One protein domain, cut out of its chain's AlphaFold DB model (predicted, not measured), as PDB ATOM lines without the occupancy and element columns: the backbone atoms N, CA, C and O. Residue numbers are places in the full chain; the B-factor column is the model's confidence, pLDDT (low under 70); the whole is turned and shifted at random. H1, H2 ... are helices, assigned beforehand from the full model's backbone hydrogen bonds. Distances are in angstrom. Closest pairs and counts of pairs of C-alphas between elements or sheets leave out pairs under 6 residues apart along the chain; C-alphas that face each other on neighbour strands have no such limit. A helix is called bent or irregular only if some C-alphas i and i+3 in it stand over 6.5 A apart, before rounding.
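This is residues 2 to 106 of the 181 residues of an uncharacterized protein of Flavobacterium cupreum (UniProt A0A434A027). A short helix, H7, crosses the later part of H3, the helix nearest the middle, while H2 and H5 lie side by side as a pair on another side of the body. H6 and H4 lie at opposite ends of the longest axis, and H4 touches no helix. The printed part has 105 residues with seven named helices, H1 to H7 in chain order, and no named strand: all helix. It is compact, with a radius of gyration of the C-alphas of 13.3 A and spans of 37 by 32 by 26 A.

H1, residues 2 to 8, begins at C-alpha 2 (-34.270, 25.862, 13.631). H2 is residues 12 to 20. H3, residues 28 to 41, is 20.9 A long. H4, residues 50 to 55, is irregular: C-alphas 51 and 54 are 7.9 A apart. H5, residues 59 to 72, is 20.0 A long, and H6 is residues 75 to 82. H7, residues 94 to 102, ends at C-alpha 102 (-39.437, 23.847, -7.365).

H1 is close to H3 but not clearly touching, closest at the C-alphas of Tyr 5 and Leu 37, 7.2 A. H2 and H5 touch at a shallow tilt of 28 degrees, the same way, closest at C-alphas 20 and 72, 5.8 A. H3 touches H7 with residues 35 to 39 alone, at a steep tilt of 67 degrees; C-alphas 39 and 101 are closest, 5.6 A. H6 and H7, a helical hairpin, only just touch, with 3 pairs of C-alphas within 8 A, closest at Ile 81 and Ile 98, 7.5 A. H3 and H4 are apart. Every O i to N i+4 pair is within hydrogen-bond range in H1, H2, H5, H6 and H7; H3 has 8 of 10, and H4 0 of 2 beside 1 of 3 O i to N i+3 pairs.

The C-alphas of Asn 51 and Asn 76 are the two farthest apart, 39.2 A. The printed part has no cut; the link H6 to H7 is long. pLDDT is under 70 at residues 2 to 6 and 43 to 57.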
ATOM      1  N   LYS A   2     -33.070  26.261  12.855       58.50
ATOM      2  CA  LYS A   2     -34.270  25.862  13.631       58.50
ATOM      3  C   LYS A   2     -35.018  27.051  14.257       58.50
ATOM      4  O   LYS A   2     -36.220  27.167  14.078       58.50
ATOM      5  N   ALA A   3     -34.296  27.990  14.878       60.09
ATOM      6  CA  ALA A   3     -34.887  29.220  15.415       60.09
ATOM      7  C   ALA A   3     -35.539  30.108  14.332       60.09
ATOM      8  O   ALA A   3     -36.606  30.665  14.554       60.09
ATOM      9  N   LEU A   4     -34.942  30.194  13.137       61.50
ATOM     10  CA  LEU A   4     -35.502  30.974  12.031       61.50
ATOM     11  C   LEU A   4     -36.874  30.416  11.626       61.50
ATOM     12  O   LEU A   4     -37.840  31.161  11.546       61.50
ATOM     13  N   TYR A   5     -36.981  29.098  11.459       67.50
ATOM     14  CA  TYR A   5     -38.262  28.460  11.165       67.50
ATOM     15  C   TYR A   5     -39.264  28.660  12.309       67.50
ATOM     16  O   TYR A   5     -40.339  29.204  12.091       67.50
ATOM     17  N   SER A   6     -38.904  28.320  13.549       69.69
ATOM     18  CA  SER A   6     -39.840  28.385  14.680       69.69
ATOM     19  C   SER A   6     -40.406  29.785  14.947       69.69
ATOM     20  O   SER A   6     -41.571  29.894  15.313       69.69
ATOM     21  N   TYR A   7     -39.622  30.852  14.747       73.38
ATOM     22  CA  TYR A   7     -40.049  32.225  15.059       73.38
ATOM     23  C   TYR A   7     -40.500  33.046  13.847       73.38
ATOM     24  O   TYR A   7     -41.174  34.067  14.010       73.38
ATOM     25  N   HIS A   8     -40.121  32.641  12.632       78.25
ATOM     26  CA  HIS A   8     -40.329  33.455  11.437       78.25
ATOM     27  C   HIS A   8     -41.092  32.760  10.307       78.25
ATOM     28  O   HIS A   8     -41.378  33.425   9.311       78.25
ATOM     29  N   ARG A   9     -41.474  31.482  10.457       77.56
ATOM     30  CA  ARG A   9     -42.189  30.713   9.420       77.56
ATOM     31  C   ARG A   9     -43.491  31.353   8.927       77.56
ATOM     32  O   ARG A   9     -43.823  31.179   7.761       77.56
ATOM     33  N   GLU A  10     -44.180  32.118   9.774       80.25
ATOM     34  CA  GLU A  10     -45.437  32.803   9.421       80.25
ATOM     35  C   GLU A  10     -45.225  34.254   8.952       80.25
ATOM     36  O   GLU A  10     -46.185  34.940   8.625       80.25
ATOM     37  N   LYS A  11     -43.986  34.774   8.943       85.12
ATOM     38  CA  LYS A  11     -43.707  36.180   8.604       85.12
ATOM     39  C   LYS A  11     -43.349  36.316   7.117       85.12
ATOM     40  O   LYS A  11     -42.240  35.920   6.746       85.12
ATOM     41  N   PRO A  12     -44.186  36.957   6.274       85.75
ATOM     42  CA  PRO A  12     -43.926  37.089   4.834       85.75
ATOM     43  C   PRO A  12     -42.591  37.767   4.501       85.75
ATOM     44  O   PRO A  12     -41.895  37.347   3.579       85.75
ATOM     45  N   ALA A  13     -42.196  38.775   5.286       87.94
ATOM     46  CA  ALA A  13     -40.949  39.519   5.086       87.94
ATOM     47  C   ALA A  13     -39.696  38.629   5.171       87.94
ATOM     48  O   ALA A  13     -38.732  38.836   4.436       87.94
ATOM     49  N   THR A  14     -39.724  37.609   6.030       89.19
ATOM     50  CA  THR A  14     -38.629  36.640   6.161       89.19
ATOM     51  C   THR A  14     -38.447  35.874   4.861       89.19
ATOM     52  O   THR A  14     -37.339  35.780   4.336       89.19
ATOM     53  N   TRP A  15     -39.547  35.361   4.315       90.69
ATOM     54  CA  TRP A  15     -39.529  34.583   3.084       90.69
ATOM     55  C   TRP A  15     -39.179  35.428   1.872       90.69
ATOM     56  O   TRP A  15     -38.392  34.987   1.041       90.69
ATOM     57  N   PHE A  16     -39.664  36.670   1.816       93.56
ATOM     58  CA  PHE A  16     -39.229  37.636   0.813       93.56
ATOM     59  C   PHE A  16     -37.704  37.788   0.814       93.56
ATOM     60  O   PHE A  16     -37.078  37.670  -0.238       93.56
ATOM     61  N   TYR A  17     -37.094  38.011   1.983       92.44
ATOM     62  CA  TYR A  17     -35.648  38.198   2.089       92.44
ATOM     63  C   TYR A  17     -34.869  36.946   1.667       92.44
ATOM     64  O   TYR A  17     -33.920  37.050   0.892       92.44
ATOM     65  N   ILE A  18     -35.289  35.768   2.138       92.31
ATOM     66  CA  ILE A  18     -34.633  34.492   1.823       92.31
ATOM     67  C   ILE A  18     -34.711  34.190   0.322       92.31
ATOM     68  O   ILE A  18     -33.686  33.931  -0.304       92.31
ATOM     69  N   ILE A  19     -35.913  34.244  -0.258       94.75
ATOM     70  CA  ILE A  19     -36.159  33.866  -1.655       94.75
ATOM     71  C   ILE A  19     -35.480  34.859  -2.607       94.75
ATOM     72  O   ILE A  19     -34.770  34.441  -3.516       94.75
ATOM     73  N   SER A  20     -35.614  36.169  -2.366       95.19
ATOM     74  CA  SER A  20     -35.023  37.203  -3.238       95.19
ATOM     75  C   SER A  20     -33.490  37.245  -3.230       95.19
ATOM     76  O   SER A  20     -32.885  37.878  -4.095       95.19
ATOM     77  N   ASN A  21     -32.842  36.589  -2.262       94.75
ATOM     78  CA  ASN A  21     -31.385  36.511  -2.172       94.75
ATOM     79  C   ASN A  21     -30.840  35.095  -2.392       94.75
ATOM     80  O   ASN A  21     -29.633  34.904  -2.256       94.75
ATOM     81  N   PHE A  22     -31.679  34.119  -2.758       95.62
ATOM     82  CA  PHE A  22     -31.289  32.709  -2.858       95.62
ATOM     83  C   PHE A  22     -30.041  32.483  -3.728       95.62
ATOM     84  O   PHE A  22     -29.085  31.844  -3.284       95.62
ATOM     85  N   SER A  23     -29.992  33.073  -4.926       93.25
ATOM     86  CA  SER A  23     -28.848  32.950  -5.842       93.25
ATOM     87  C   SER A  23     -27.573  33.638  -5.348       93.25
ATOM     88  O   SER A  23     -26.472  33.243  -5.730       93.25
ATOM     89  N   LYS A  24     -27.690  34.627  -4.453       94.31
ATOM     90  CA  LYS A  24     -26.548  35.372  -3.896       94.31
ATOM     91  C   LYS A  24     -25.850  34.643  -2.748       94.31
ATOM     92  O   LYS A  24     -24.709  34.966  -2.430       94.31
ATOM     93  N   ILE A  25     -26.519  33.677  -2.122       94.12
ATOM     94  CA  ILE A  25     -25.944  32.838  -1.064       94.12
ATOM     95  C   ILE A  25     -24.882  31.958  -1.706       94.12
ATOM     96  O   ILE A  25     -25.214  31.254  -2.649       94.12
ATOM     97  N   LYS A  26     -23.629  31.974  -1.248       92.44
ATOM     98  CA  LYS A  26     -22.549  31.189  -1.883       92.44
ATOM     99  C   LYS A  26     -22.429  29.789  -1.288       92.44
ATOM    100  O   LYS A  26     -22.016  28.853  -1.962       92.44
ATOM    101  N   GLU A  27     -22.818  29.649  -0.032       95.00
ATOM    102  CA  GLU A  27     -22.680  28.434   0.749       95.00
ATOM    103  C   GLU A  27     -23.784  27.438   0.383       95.00
ATOM    104  O   GLU A  27     -24.958  27.610   0.729       95.00
ATOM    105  N   GLU A  28     -23.398  26.347  -0.275       93.12
ATOM    106  CA  GLU A  28     -24.311  25.287  -0.709       93.12
ATOM    107  C   GLU A  28     -25.147  24.722   0.451       93.12
ATOM    108  O   GLU A  28     -26.357  24.532   0.325       93.12
ATOM    109  N   GLY A  29     -24.528  24.522   1.620       93.50
ATOM    110  CA  GLY A  29     -25.223  24.046   2.814       93.50
ATOM    111  C   GLY A  29     -26.344  24.985   3.271       93.50
ATOM    112  O   GLY A  29     -27.374  24.524   3.762       93.50
ATOM    113  N   ILE A  30     -26.200  26.301   3.079       92.50
ATOM    114  CA  ILE A  30     -27.256  27.264   3.411       92.50
ATOM    115  C   ILE A  30     -28.405  27.149   2.406       92.50
ATOM    116  O   ILE A  30     -29.560  27.065   2.825       92.50
ATOM    117  N   ARG A  31     -28.107  27.056   1.104       94.31
ATOM    118  CA  ARG A  31     -29.125  26.846   0.057       94.31
ATOM    119  C   ARG A  31     -29.918  25.559   0.284       94.31
ATOM    120  O   ARG A  31     -31.146  25.598   0.287       94.31
ATOM    121  N   LYS A  32     -29.235  24.442   0.559       93.06
ATOM    122  CA  LYS A  32     -29.871  23.148   0.866       93.06
ATOM    123  C   LYS A  32     -30.813  23.243   2.060       93.06
ATOM    124  O   LYS A  32     -31.936  22.752   2.004       93.06
ATOM    125  N   ASN A  33     -30.385  23.920   3.121       90.81
ATOM    126  CA  ASN A  33     -31.237  24.132   4.284       90.81
ATOM    127  C   ASN A  33     -32.446  25.021   3.967       90.81
ATOM    128  O   ASN A  33     -33.530  24.732   4.454       90.81
ATOM    129  N   ILE A  34     -32.301  26.067   3.147       92.25
ATOM    130  CA  ILE A  34     -33.437  26.892   2.703       92.25
ATOM    131  C   ILE A  34     -34.452  26.046   1.931       92.25
ATOM    132  O   ILE A  34     -35.639  26.102   2.242       92.25
ATOM    133  N   LEU A  35     -33.994  25.224   0.982       92.44
ATOM    134  CA  LEU A  35     -34.865  24.308   0.240       92.44
ATOM    135  C   LEU A  35     -35.554  23.307   1.183       92.44
ATOM    136  O   LEU A  35     -36.760  23.105   1.084       92.44
ATOM    137  N   GLY A  36     -34.831  22.758   2.163       88.62
ATOM    138  CA  GLY A  36     -35.416  21.899   3.200       88.62
ATOM    139  C   GLY A  36     -36.395  22.621   4.139       88.62
ATOM    140  O   GLY A  36     -37.302  22.005   4.690       88.62
ATOM    141  N   LEU A  37     -36.260  23.935   4.329       87.69
ATOM    142  CA  LEU A  37     -37.252  24.724   5.059       87.69
ATOM    143  C   LEU A  37     -38.507  24.949   4.209       87.69
ATOM    144  O   LEU A  37     -39.612  24.745   4.712       87.69
ATOM    145  N   LEU A  38     -38.343  25.300   2.931       89.06
ATOM    146  CA  LEU A  38     -39.438  25.448   1.966       89.06
ATOM    147  C   LEU A  38     -40.203  24.133   1.757       89.06
ATOM    148  O   LEU A  38     -41.416  24.158   1.548       89.06
ATOM    149  N   SER A  39     -39.543  22.976   1.895       86.88
ATOM    150  CA  SER A  39     -40.203  21.680   1.714       86.88
ATOM    151  C   SER A  39     -41.302  21.394   2.746       86.88
ATOM    152  O   SER A  39     -42.175  20.566   2.496       86.88
ATOM    153  N   ASN A  40     -41.321  22.106   3.878       81.94
ATOM    154  CA  ASN A  40     -42.402  22.006   4.866       81.94
ATOM    155  C   ASN A  40     -43.749  22.550   4.345       81.94
ATOM    156  O   ASN A  40     -44.780  22.289   4.959       81.94
ATOM    157  N   TYR A  41     -43.754  23.278   3.220       82.62
ATOM    158  CA  TYR A  41     -44.935  23.955   2.671       82.62
ATOM    159  C   TYR A  41     -45.539  23.268   1.436       82.62
ATOM    160  O   TYR A  41     -46.629  23.638   0.993       82.62
ATOM    161  N   VAL A  42     -44.862  22.269   0.867       76.50
ATOM    162  CA  VAL A  42     -45.254  21.666  -0.421       76.50
ATOM    163  C   VAL A  42     -46.057  20.388  -0.294       76.50
ATOM    164  O   VAL A  42     -46.915  20.156  -1.142       76.50
ATOM    165  N   ASN A  43     -45.875  19.604   0.771       66.00
ATOM    166  CA  ASN A  43     -46.653  18.384   0.951       66.00
ATOM    167  C   ASN A  43     -47.012  18.123   2.419       66.00
ATOM    168  O   ASN A  43     -46.140  18.047   3.284       66.00
ATOM    169  N   ARG A  44     -48.319  18.013   2.681       57.19
ATOM    170  CA  ARG A  44     -48.902  17.891   4.025       57.19
ATOM    171  C   ARG A  44     -48.760  16.471   4.573       57.19
ATOM    172  O   ARG A  44     -48.488  16.316   5.756       57.19
ATOM    173  N   ASP A  45     -48.819  15.466   3.704       53.72
ATOM    174  CA  ASP A  45     -48.958  14.065   4.123       53.72
ATOM    175  C   ASP A  45     -47.619  13.337   4.306       53.72
ATOM    176  O   ASP A  45     -47.562  12.274   4.916       53.72
ATOM    177  N   ILE A  46     -46.518  13.904   3.798       56.09
ATOM    178  CA  ILE A  46     -45.187  13.273   3.876       56.09
ATOM    179  C   ILE A  46     -44.571  13.424   5.273       56.09
ATOM    180  O   ILE A  46     -43.842  12.544   5.722       56.09
ATOM    181  N   PHE A  47     -44.852  14.533   5.960       54.81
ATOM    182  CA  PHE A  47     -44.171  14.891   7.210       54.81
ATOM    183  C   PHE A  47     -45.089  15.011   8.423       54.81
ATOM    184  O   PHE A  47     -44.594  15.034   9.552       54.81
ATOM    185  N   TRP A  48     -46.405  15.106   8.226       52.69
ATOM    186  CA  TRP A  48     -47.328  15.460   9.299       52.69
ATOM    187  C   TRP A  48     -48.373  14.365   9.506       52.69
ATOM    188  O   TRP A  48     -49.215  14.102   8.657       52.69
ATOM    189  N   HIS A  49     -48.325  13.726  10.676       56.03
ATOM    190  CA  HIS A  49     -49.407  12.871  11.156       56.03
ATOM    191  C   HIS A  49     -50.611  13.716  11.589       56.03
ATOM    192  O   HIS A  49     -50.455  14.880  11.969       56.03
ATOM    193  N   SER A  50     -51.795  13.099  11.639       57.28
ATOM    194  CA  SER A  50     -53.056  13.762  12.002       57.28
ATOM    195  C   SER A  50     -53.028  14.516  13.334       57.28
ATOM    196  O   SER A  50     -53.766  15.474  13.534       57.28
ATOM    197  N   ASN A  51     -52.136  14.129  14.243       56.09
ATOM    198  CA  ASN A  51     -52.026  14.721  15.573       56.09
ATOM    199  C   ASN A  51     -51.117  15.968  15.625       56.09
ATOM    200  O   ASN A  51     -50.995  16.584  16.679       56.09
ATOM    201  N   ASN A  52     -50.482  16.344  14.506       56.31
ATOM    202  CA  ASN A  52     -49.589  17.505  14.401       56.31
ATOM    203  C   ASN A  52     -50.130  18.595  13.461       56.31
ATOM    204  O   ASN A  52     -49.390  19.518  13.106       56.31
ATOM    205  N   PHE A  53     -51.413  18.524  13.077       57.19
ATOM    206  CA  PHE A  53     -52.015  19.495  12.162       57.19
ATOM    207  C   PHE A  53     -51.956  20.941  12.680       57.19
ATOM    208  O   PHE A  53     -51.895  21.858  11.869       57.19
ATOM    209  N   GLN A  54     -51.870  21.181  13.997       52.19
ATOM    210  CA  GLN A  54     -51.713  22.540  14.539       52.19
ATOM    211  C   GLN A  54     -50.390  23.235  14.165       52.19
ATOM    212  O   GLN A  54     -50.249  24.440  14.361       52.19
ATOM    213  N   TYR A  55     -49.403  22.496  13.650       57.22
ATOM    214  CA  TYR A  55     -48.139  23.063  13.176       57.22
ATOM    215  C   TYR A  55     -48.108  23.283  11.663       57.22
ATOM    216  O   TYR A  55     -47.084  23.770  11.174       57.22
ATOM    217  N   LEU A  56     -49.193  22.948  10.944       61.72
ATOM    218  CA  LEU A  56     -49.306  23.257   9.523       61.72
ATOM    219  C   LEU A  56     -49.242  24.764   9.323       61.72
ATOM    220  O   LEU A  56     -49.941  25.537   9.973       61.72
ATOM    221  N   SER A  57     -48.418  25.159   8.366       63.06
ATOM    222  CA  SER A  57     -48.372  26.529   7.890       63.06
ATOM    223  C   SER A  57     -49.686  26.917   7.214       63.06
ATOM    224  O   SER A  57     -50.290  26.097   6.512       63.06
ATOM    225  N   SER A  58     -50.109  28.171   7.408       70.06
ATOM    226  CA  SER A  58     -51.342  28.688   6.804       70.06
ATOM    227  C   SER A  58     -51.321  28.519   5.271       70.06
ATOM    228  O   SER A  58     -50.268  28.737   4.655       70.06
ATOM    229  N   PRO A  59     -52.457  28.166   4.630       77.06
ATOM    230  CA  PRO A  59     -52.617  28.253   3.177       77.06
ATOM    231  C   PRO A  59     -52.108  29.581   2.595       77.06
ATOM    232  O   PRO A  59     -51.433  29.564   1.567       77.06
ATOM    233  N   ASP A  60     -52.314  30.690   3.310       82.81
ATOM    234  CA  ASP A  60     -51.886  32.032   2.895       82.81
ATOM    235  C   ASP A  60     -50.361  32.140   2.769       82.81
ATOM    236  O   ASP A  60     -49.828  32.786   1.866       82.81
ATOM    237  N   VAL A  61     -49.619  31.476   3.664       84.00
ATOM    238  CA  VAL A  61     -48.153  31.477   3.610       84.00
ATOM    239  C   VAL A  61     -47.673  30.642   2.431       84.00
ATOM    240  O   VAL A  61     -46.733  31.053   1.753       84.00
ATOM    241  N   LYS A  62     -48.324  29.507   2.147       85.62
ATOM    242  CA  LYS A  62     -48.004  28.691   0.968       85.62
ATOM    243  C   LYS A  62     -48.234  29.475  -0.324       85.62
ATOM    244  O   LYS A  62     -47.374  29.448  -1.199       85.62
ATOM    245  N   GLU A  63     -49.352  30.186  -0.429       89.50
ATOM    246  CA  GLU A  63     -49.652  31.034  -1.585       89.50
ATOM    247  C   GLU A  63     -48.627  32.166  -1.729       89.50
ATOM    248  O   GLU A  63     -48.038  32.344  -2.795       89.50
ATOM    249  N   ASN A  64     -48.315  32.872  -0.640       91.56
ATOM    250  CA  ASN A  64     -47.283  33.907  -0.647       91.56
ATOM    251  C   ASN A  64     -45.908  33.357  -1.069       91.56
ATOM    252  O   ASN A  64     -45.205  33.981  -1.863       91.56
ATOM    253  N   LEU A  65     -45.525  32.176  -0.577       92.56
ATOM    254  CA  LEU A  65     -44.304  31.498  -1.006       92.56
ATOM    255  C   LEU A  65     -44.336  31.165  -2.495       92.56
ATOM    256  O   LEU A  65     -43.362  31.443  -3.183       92.56
ATOM    257  N   SER A  66     -45.448  30.629  -3.002       94.06
ATOM    258  CA  SER A  66     -45.632  30.322  -4.425       94.06
ATOM    259  C   SER A  66     -45.450  31.572  -5.289       94.06
ATOM    260  O   SER A  66     -44.724  31.546  -6.283       94.06
ATOM    261  N   ASN A  67     -46.026  32.699  -4.863       95.69
ATOM    262  CA  ASN A  67     -45.903  33.984  -5.550       95.69
ATOM    263  C   ASN A  67     -44.464  34.518  -5.526       95.69
ATOM    264  O   ASN A  67     -43.952  34.988  -6.543       95.69
ATOM    265  N   LEU A  68     -43.779  34.428  -4.382       96.31
ATOM    266  CA  LEU A  68     -42.378  34.837  -4.256       96.31
ATOM    267  C   LEU A  68     -41.450  33.954  -5.098       96.31
ATOM    268  O   LEU A  68     -40.594  34.481  -5.807       96.31
ATOM    269  N   MET A  69     -41.628  32.634  -5.042       96.56
ATOM    270  CA  MET A  69     -40.868  31.666  -5.835       96.56
ATOM    271  C   MET A  69     -41.058  31.949  -7.323       96.56
ATOM    272  O   MET A  69     -40.081  32.185  -8.017       96.56
ATOM    273  N   THR A  70     -42.301  32.068  -7.787       96.56
ATOM    274  CA  THR A  70     -42.609  32.422  -9.183       96.56
ATOM    275  C   THR A  70     -41.954  33.740  -9.598       96.56
ATOM    276  O   THR A  70     -41.421  33.867 -10.695       96.56
ATOM    277  N   LYS A  71     -41.929  34.744  -8.715       96.75
ATOM    278  CA  LYS A  71     -41.317  36.041  -9.022       96.75
ATOM    279  C   LYS A  71     -39.795  35.966  -9.170       96.75
ATOM    280  O   LYS A  71     -39.256  36.589 -10.088       96.75
ATOM    281  N   TYR A  72     -39.118  35.274  -8.255       96.88
ATOM    282  CA  TYR A  72     -37.663  35.357  -8.089       96.88
ATOM    283  C   TYR A  72     -36.891  34.144  -8.604       96.88
ATOM    284  O   TYR A  72     -35.708  34.290  -8.885       96.88
ATOM    285  N   PHE A  73     -37.509  32.968  -8.718       96.50
ATOM    286  CA  PHE A  73     -36.826  31.762  -9.176       96.50
ATOM    287  C   PHE A  73     -36.902  31.700 -10.694       96.50
ATOM    288  O   PHE A  73     -37.765  31.052 -11.280       96.50
ATOM    289  N   ARG A  74     -35.994  32.443 -11.325       95.62
ATOM    290  CA  ARG A  74     -35.822  32.462 -12.774       95.62
ATOM    291  C   ARG A  74     -34.724  31.481 -13.154       95.62
ATOM    292  O   ARG A  74     -34.272  30.681 -12.338       95.62
ATOM    293  N   ARG A  75     -34.289  31.530 -14.410       94.81
ATOM    294  CA  ARG A  75     -33.313  30.591 -14.971       94.81
ATOM    295  C   ARG A  75     -32.112  30.316 -14.061       94.81
ATOM    296  O   ARG A  75     -31.792  29.155 -13.847       94.81
ATOM    297  N   ASN A  76     -31.489  31.348 -13.489       94.69
ATOM    298  CA  ASN A  76     -30.304  31.183 -12.642       94.69
ATOM    299  C   ASN A  76     -30.600  30.364 -11.376       94.69
ATOM    300  O   ASN A  76     -29.855  29.451 -11.030       94.69
ATOM    301  N   GLU A  77     -31.686  30.681 -10.674       96.06
ATOM    302  CA  GLU A  77     -32.107  29.964  -9.473       96.06
ATOM    303  C   GLU A  77     -32.517  28.527  -9.805       96.06
ATOM    304  O   GLU A  77     -32.132  27.604  -9.089       96.06
ATOM    305  N   ILE A  78     -33.241  28.327 -10.910       95.94
ATOM    306  CA  ILE A  78     -33.639  27.001 -11.387       95.94
ATOM    307  C   ILE A  78     -32.405  26.166 -11.747       95.94
ATOM    308  O   ILE A  78     -32.309  25.023 -11.315       95.94
ATOM    309  N   GLU A  79     -31.413  26.727 -12.442       94.12
ATOM    310  CA  GLU A  79     -30.159  26.032 -12.759       94.12
ATOM    311  C   GLU A  79     -29.368  25.637 -11.501       94.12
ATOM    312  O   GLU A  79     -28.823  24.534 -11.458       94.12
ATOM    313  N   ILE A  80     -29.355  26.481 -10.459       94.62
ATOM    314  CA  ILE A  80     -28.778  26.134  -9.146       94.62
ATOM    315  C   ILE A  80     -29.539  24.972  -8.498       94.62
ATOM    316  O   ILE A  80     -28.942  24.128  -7.839       94.62
ATOM    317  N   ILE A  81     -30.862  24.931  -8.633       94.44
ATOM    318  CA  ILE A  81     -31.675  23.877  -8.022       94.44
ATOM    319  C   ILE A  81     -31.516  22.556  -8.773       94.44
ATOM    320  O   ILE A  81     -31.427  21.503  -8.141       94.44
ATOM    321  N   LEU A  82     -31.437  22.612 -10.104       93.31
ATOM    322  CA  LEU A  82     -31.252  21.448 -10.964       93.31
ATOM    323  C   LEU A  82     -29.973  20.674 -10.624       93.31
ATOM    324  O   LEU A  82     -30.008  19.448 -10.674       93.31
ATOM    325  N   SER A  83     -28.897  21.339 -10.177       92.56
ATOM    326  CA  SER A  83     -27.676  20.634  -9.747       92.56
ATOM    327  C   SER A  83     -27.899  19.720  -8.537       92.56
ATOM    328  O   SER A  83     -27.145  18.783  -8.306       92.56
ATOM    329  N   TYR A  84     -28.944  19.960  -7.738       92.19
ATOM    330  CA  TYR A  84     -29.313  19.073  -6.630       92.19
ATOM    331  C   TYR A  84     -30.183  17.884  -7.059       92.19
ATOM    332  O   TYR A  84     -30.462  17.010  -6.238       92.19
ATOM    333  N   LEU A  85     -30.625  17.859  -8.317       90.25
ATOM    334  CA  LEU A  85     -31.476  16.823  -8.897       90.25
ATOM    335  C   LEU A  85     -30.732  15.930  -9.904       90.25
ATOM    336  O   LEU A  85     -31.332  14.998 -10.428       90.25
ATOM    337  N   GLU A  86     -29.438  16.171 -10.151       79.00
ATOM    338  CA  GLU A  86     -28.621  15.431 -11.131       79.00
ATOM    339  C   GLU A  86     -28.582  13.914 -10.876       79.00
ATOM    340  O   GLU A  86     -28.475  13.130 -11.813       79.00
ATOM    341  N   GLY A  87     -28.751  13.478  -9.623       77.12
ATOM    342  CA  GLY A  87     -28.874  12.059  -9.258       77.12
ATOM    343  C   GLY A  87     -30.254  11.439  -9.525       77.12
ATOM    344  O   GLY A  87     -30.533  10.344  -9.038       77.12
ATOM    345  N   GLY A  88     -31.140  12.144 -10.229       84.38
ATOM    346  CA  GLY A  88     -32.533  11.763 -10.437       84.38
ATOM    347  C   GLY A  88     -33.437  12.134  -9.261       84.38
ATOM    348  O   GLY A  88     -33.034  12.807  -8.310       84.38
ATOM    349  N   ILE A  89     -34.694  11.692  -9.318       86.12
ATOM    350  CA  ILE A  89     -35.705  11.973  -8.291       86.12
ATOM    351  C   ILE A  89     -36.195  10.659  -7.687       86.12
ATOM    352  O   ILE A  89     -36.838   9.864  -8.363       86.12
ATOM    353  N   VAL A  90     -35.922  10.455  -6.397       84.62
ATOM    354  CA  VAL A  90     -36.308   9.236  -5.667       84.62
ATOM    355  C   VAL A  90     -37.263   9.587  -4.532       84.62
ATOM    356  O   VAL A  90     -36.941  10.420  -3.689       84.62
ATOM    357  N   ARG A  91     -38.436   8.960  -4.452       79.25
ATOM    358  CA  ARG A  91     -39.407   9.247  -3.383       79.25
ATOM    359  C   ARG A  91     -38.778   9.082  -1.989       79.25
ATOM    360  O   ARG A  91     -38.044   8.135  -1.735       79.25
ATOM    361  N   GLY A  92     -39.051  10.030  -1.089       77.75
ATOM    362  CA  GLY A  92     -38.486  10.048   0.271       77.75
ATOM    363  C   GLY A  92     -37.045  10.568   0.379       77.75
ATOM    364  O   GLY A  92     -36.528  10.697   1.485       77.75
ATOM    365  N   SER A  93     -36.405  10.912  -0.742       87.69
ATOM    366  CA  SER A  93     -35.074  11.528  -0.765       87.69
ATOM    367  C   SER A  93     -35.125  13.061  -0.695       87.69
ATOM    368  O   SER A  93     -36.161  13.685  -0.937       87.69
ATOM    369  N   PHE A  94     -33.981  13.691  -0.422       88.12
ATOM    370  CA  PHE A  94     -33.853  15.152  -0.430       88.12
ATOM    371  C   PHE A  94     -34.120  15.762  -1.819       88.12
ATOM    372  O   PHE A  94     -34.790  16.784  -1.931       88.12
ATOM    373  N   ASN A  95     -33.671  15.100  -2.880       90.06
ATOM    374  CA  ASN A  95     -33.934  15.443  -4.277       90.06
ATOM    375  C   ASN A  95     -35.441  15.444  -4.588       90.06
ATOM    376  O   ASN A  95     -35.927  16.352  -5.257       90.06
ATOM    377  N   TYR A  96     -36.220  14.518  -4.024       88.56
ATOM    378  CA  TYR A  96     -37.681  14.575  -4.149       88.56
ATOM    379  C   TYR A  96     -38.296  15.776  -3.426       88.56
ATOM    380  O   TYR A  96     -39.201  16.414  -3.957       88.56
ATOM    381  N   LEU A  97     -37.775  16.163  -2.260       89.12
ATOM    382  CA  LEU A  97     -38.233  17.379  -1.575       89.12
ATOM    383  C   LEU A  97     -37.948  18.638  -2.383       89.12
ATOM    384  O   LEU A  97     -38.805  19.512  -2.480       89.12
ATOM    385  N   ILE A  98     -36.766  18.714  -2.986       92.12
ATOM    386  CA  ILE A  98     -36.393  19.817  -3.866       92.12
ATOM    387  C   ILE A  98     -37.322  19.880  -5.075       92.12
ATOM    388  O   ILE A  98     -37.794  20.961  -5.418       92.12
ATOM    389  N   PHE A  99     -37.626  18.733  -5.684       91.81
ATOM    390  CA  PHE A  99     -38.585  18.659  -6.779       91.81
ATOM    391  C   PHE A  99     -39.970  19.192  -6.370       91.81
ATOM    392  O   PHE A  99     -40.590  19.968  -7.093       91.81
ATOM    393  N   LEU A 100     -40.445  18.851  -5.173       89.81
ATOM    394  CA  LEU A 100     -41.705  19.401  -4.672       89.81
ATOM    395  C   LEU A 100     -41.631  20.922  -4.462       89.81
ATOM    396  O   LEU A 100     -42.590  21.619  -4.777       89.81
ATOM    397  N   VAL A 101     -40.505  21.440  -3.955       92.62
ATOM    398  CA  VAL A 101     -40.270  22.884  -3.757       92.62
ATOM    399  C   VAL A 101     -40.259  23.646  -5.074       92.62
ATOM    400  O   VAL A 101     -40.902  24.689  -5.177       92.62
ATOM    401  N   ILE A 102     -39.551  23.145  -6.086       94.12
ATOM    402  CA  ILE A 102     -39.437  23.847  -7.365       94.12
ATOM    403  C   ILE A 102     -40.787  23.904  -8.096       94.12
ATOM    404  O   ILE A 102     -41.078  24.910  -8.734       94.12
ATOM    405  N   ASN A 103     -41.671  22.920  -7.890       91.69
ATOM    406  CA  ASN A 103     -43.044  22.925  -8.417       91.69
ATOM    407  C   ASN A 103     -43.946  24.039  -7.848       91.69
ATOM    408  O   ASN A 103     -45.082  24.183  -8.291       91.69
ATOM    409  N   MET A 104     -43.482  24.835  -6.878       92.19
ATOM    410  CA  MET A 104     -44.175  26.061  -6.460       92.19
ATOM    411  C   MET A 104     -44.009  27.220  -7.459       92.19
ATOM    412  O   MET A 104     -44.675  28.246  -7.324       92.19
ATOM    413  N   VAL A 105     -43.092  27.098  -8.420       95.62
ATOM    414  CA  VAL A 105     -42.866  28.091  -9.475       95.62
ATOM    415  C   VAL A 105     -43.897  27.853 -10.580       95.62
ATOM    416  O   VAL A 105     -43.859  26.828 -11.256       95.62
ATOM    417  N   ALA A 106     -44.839  28.784 -10.755       93.56
ATOM    418  CA  ALA A 106     -45.998  28.586 -11.631       93.56
ATOM    419  C   ALA A 106     -45.625  28.391 -13.113       93.56
ATOM    420  O   ALA A 106     -46.266  27.623 -13.827       93.56
TER     421      ALA A 106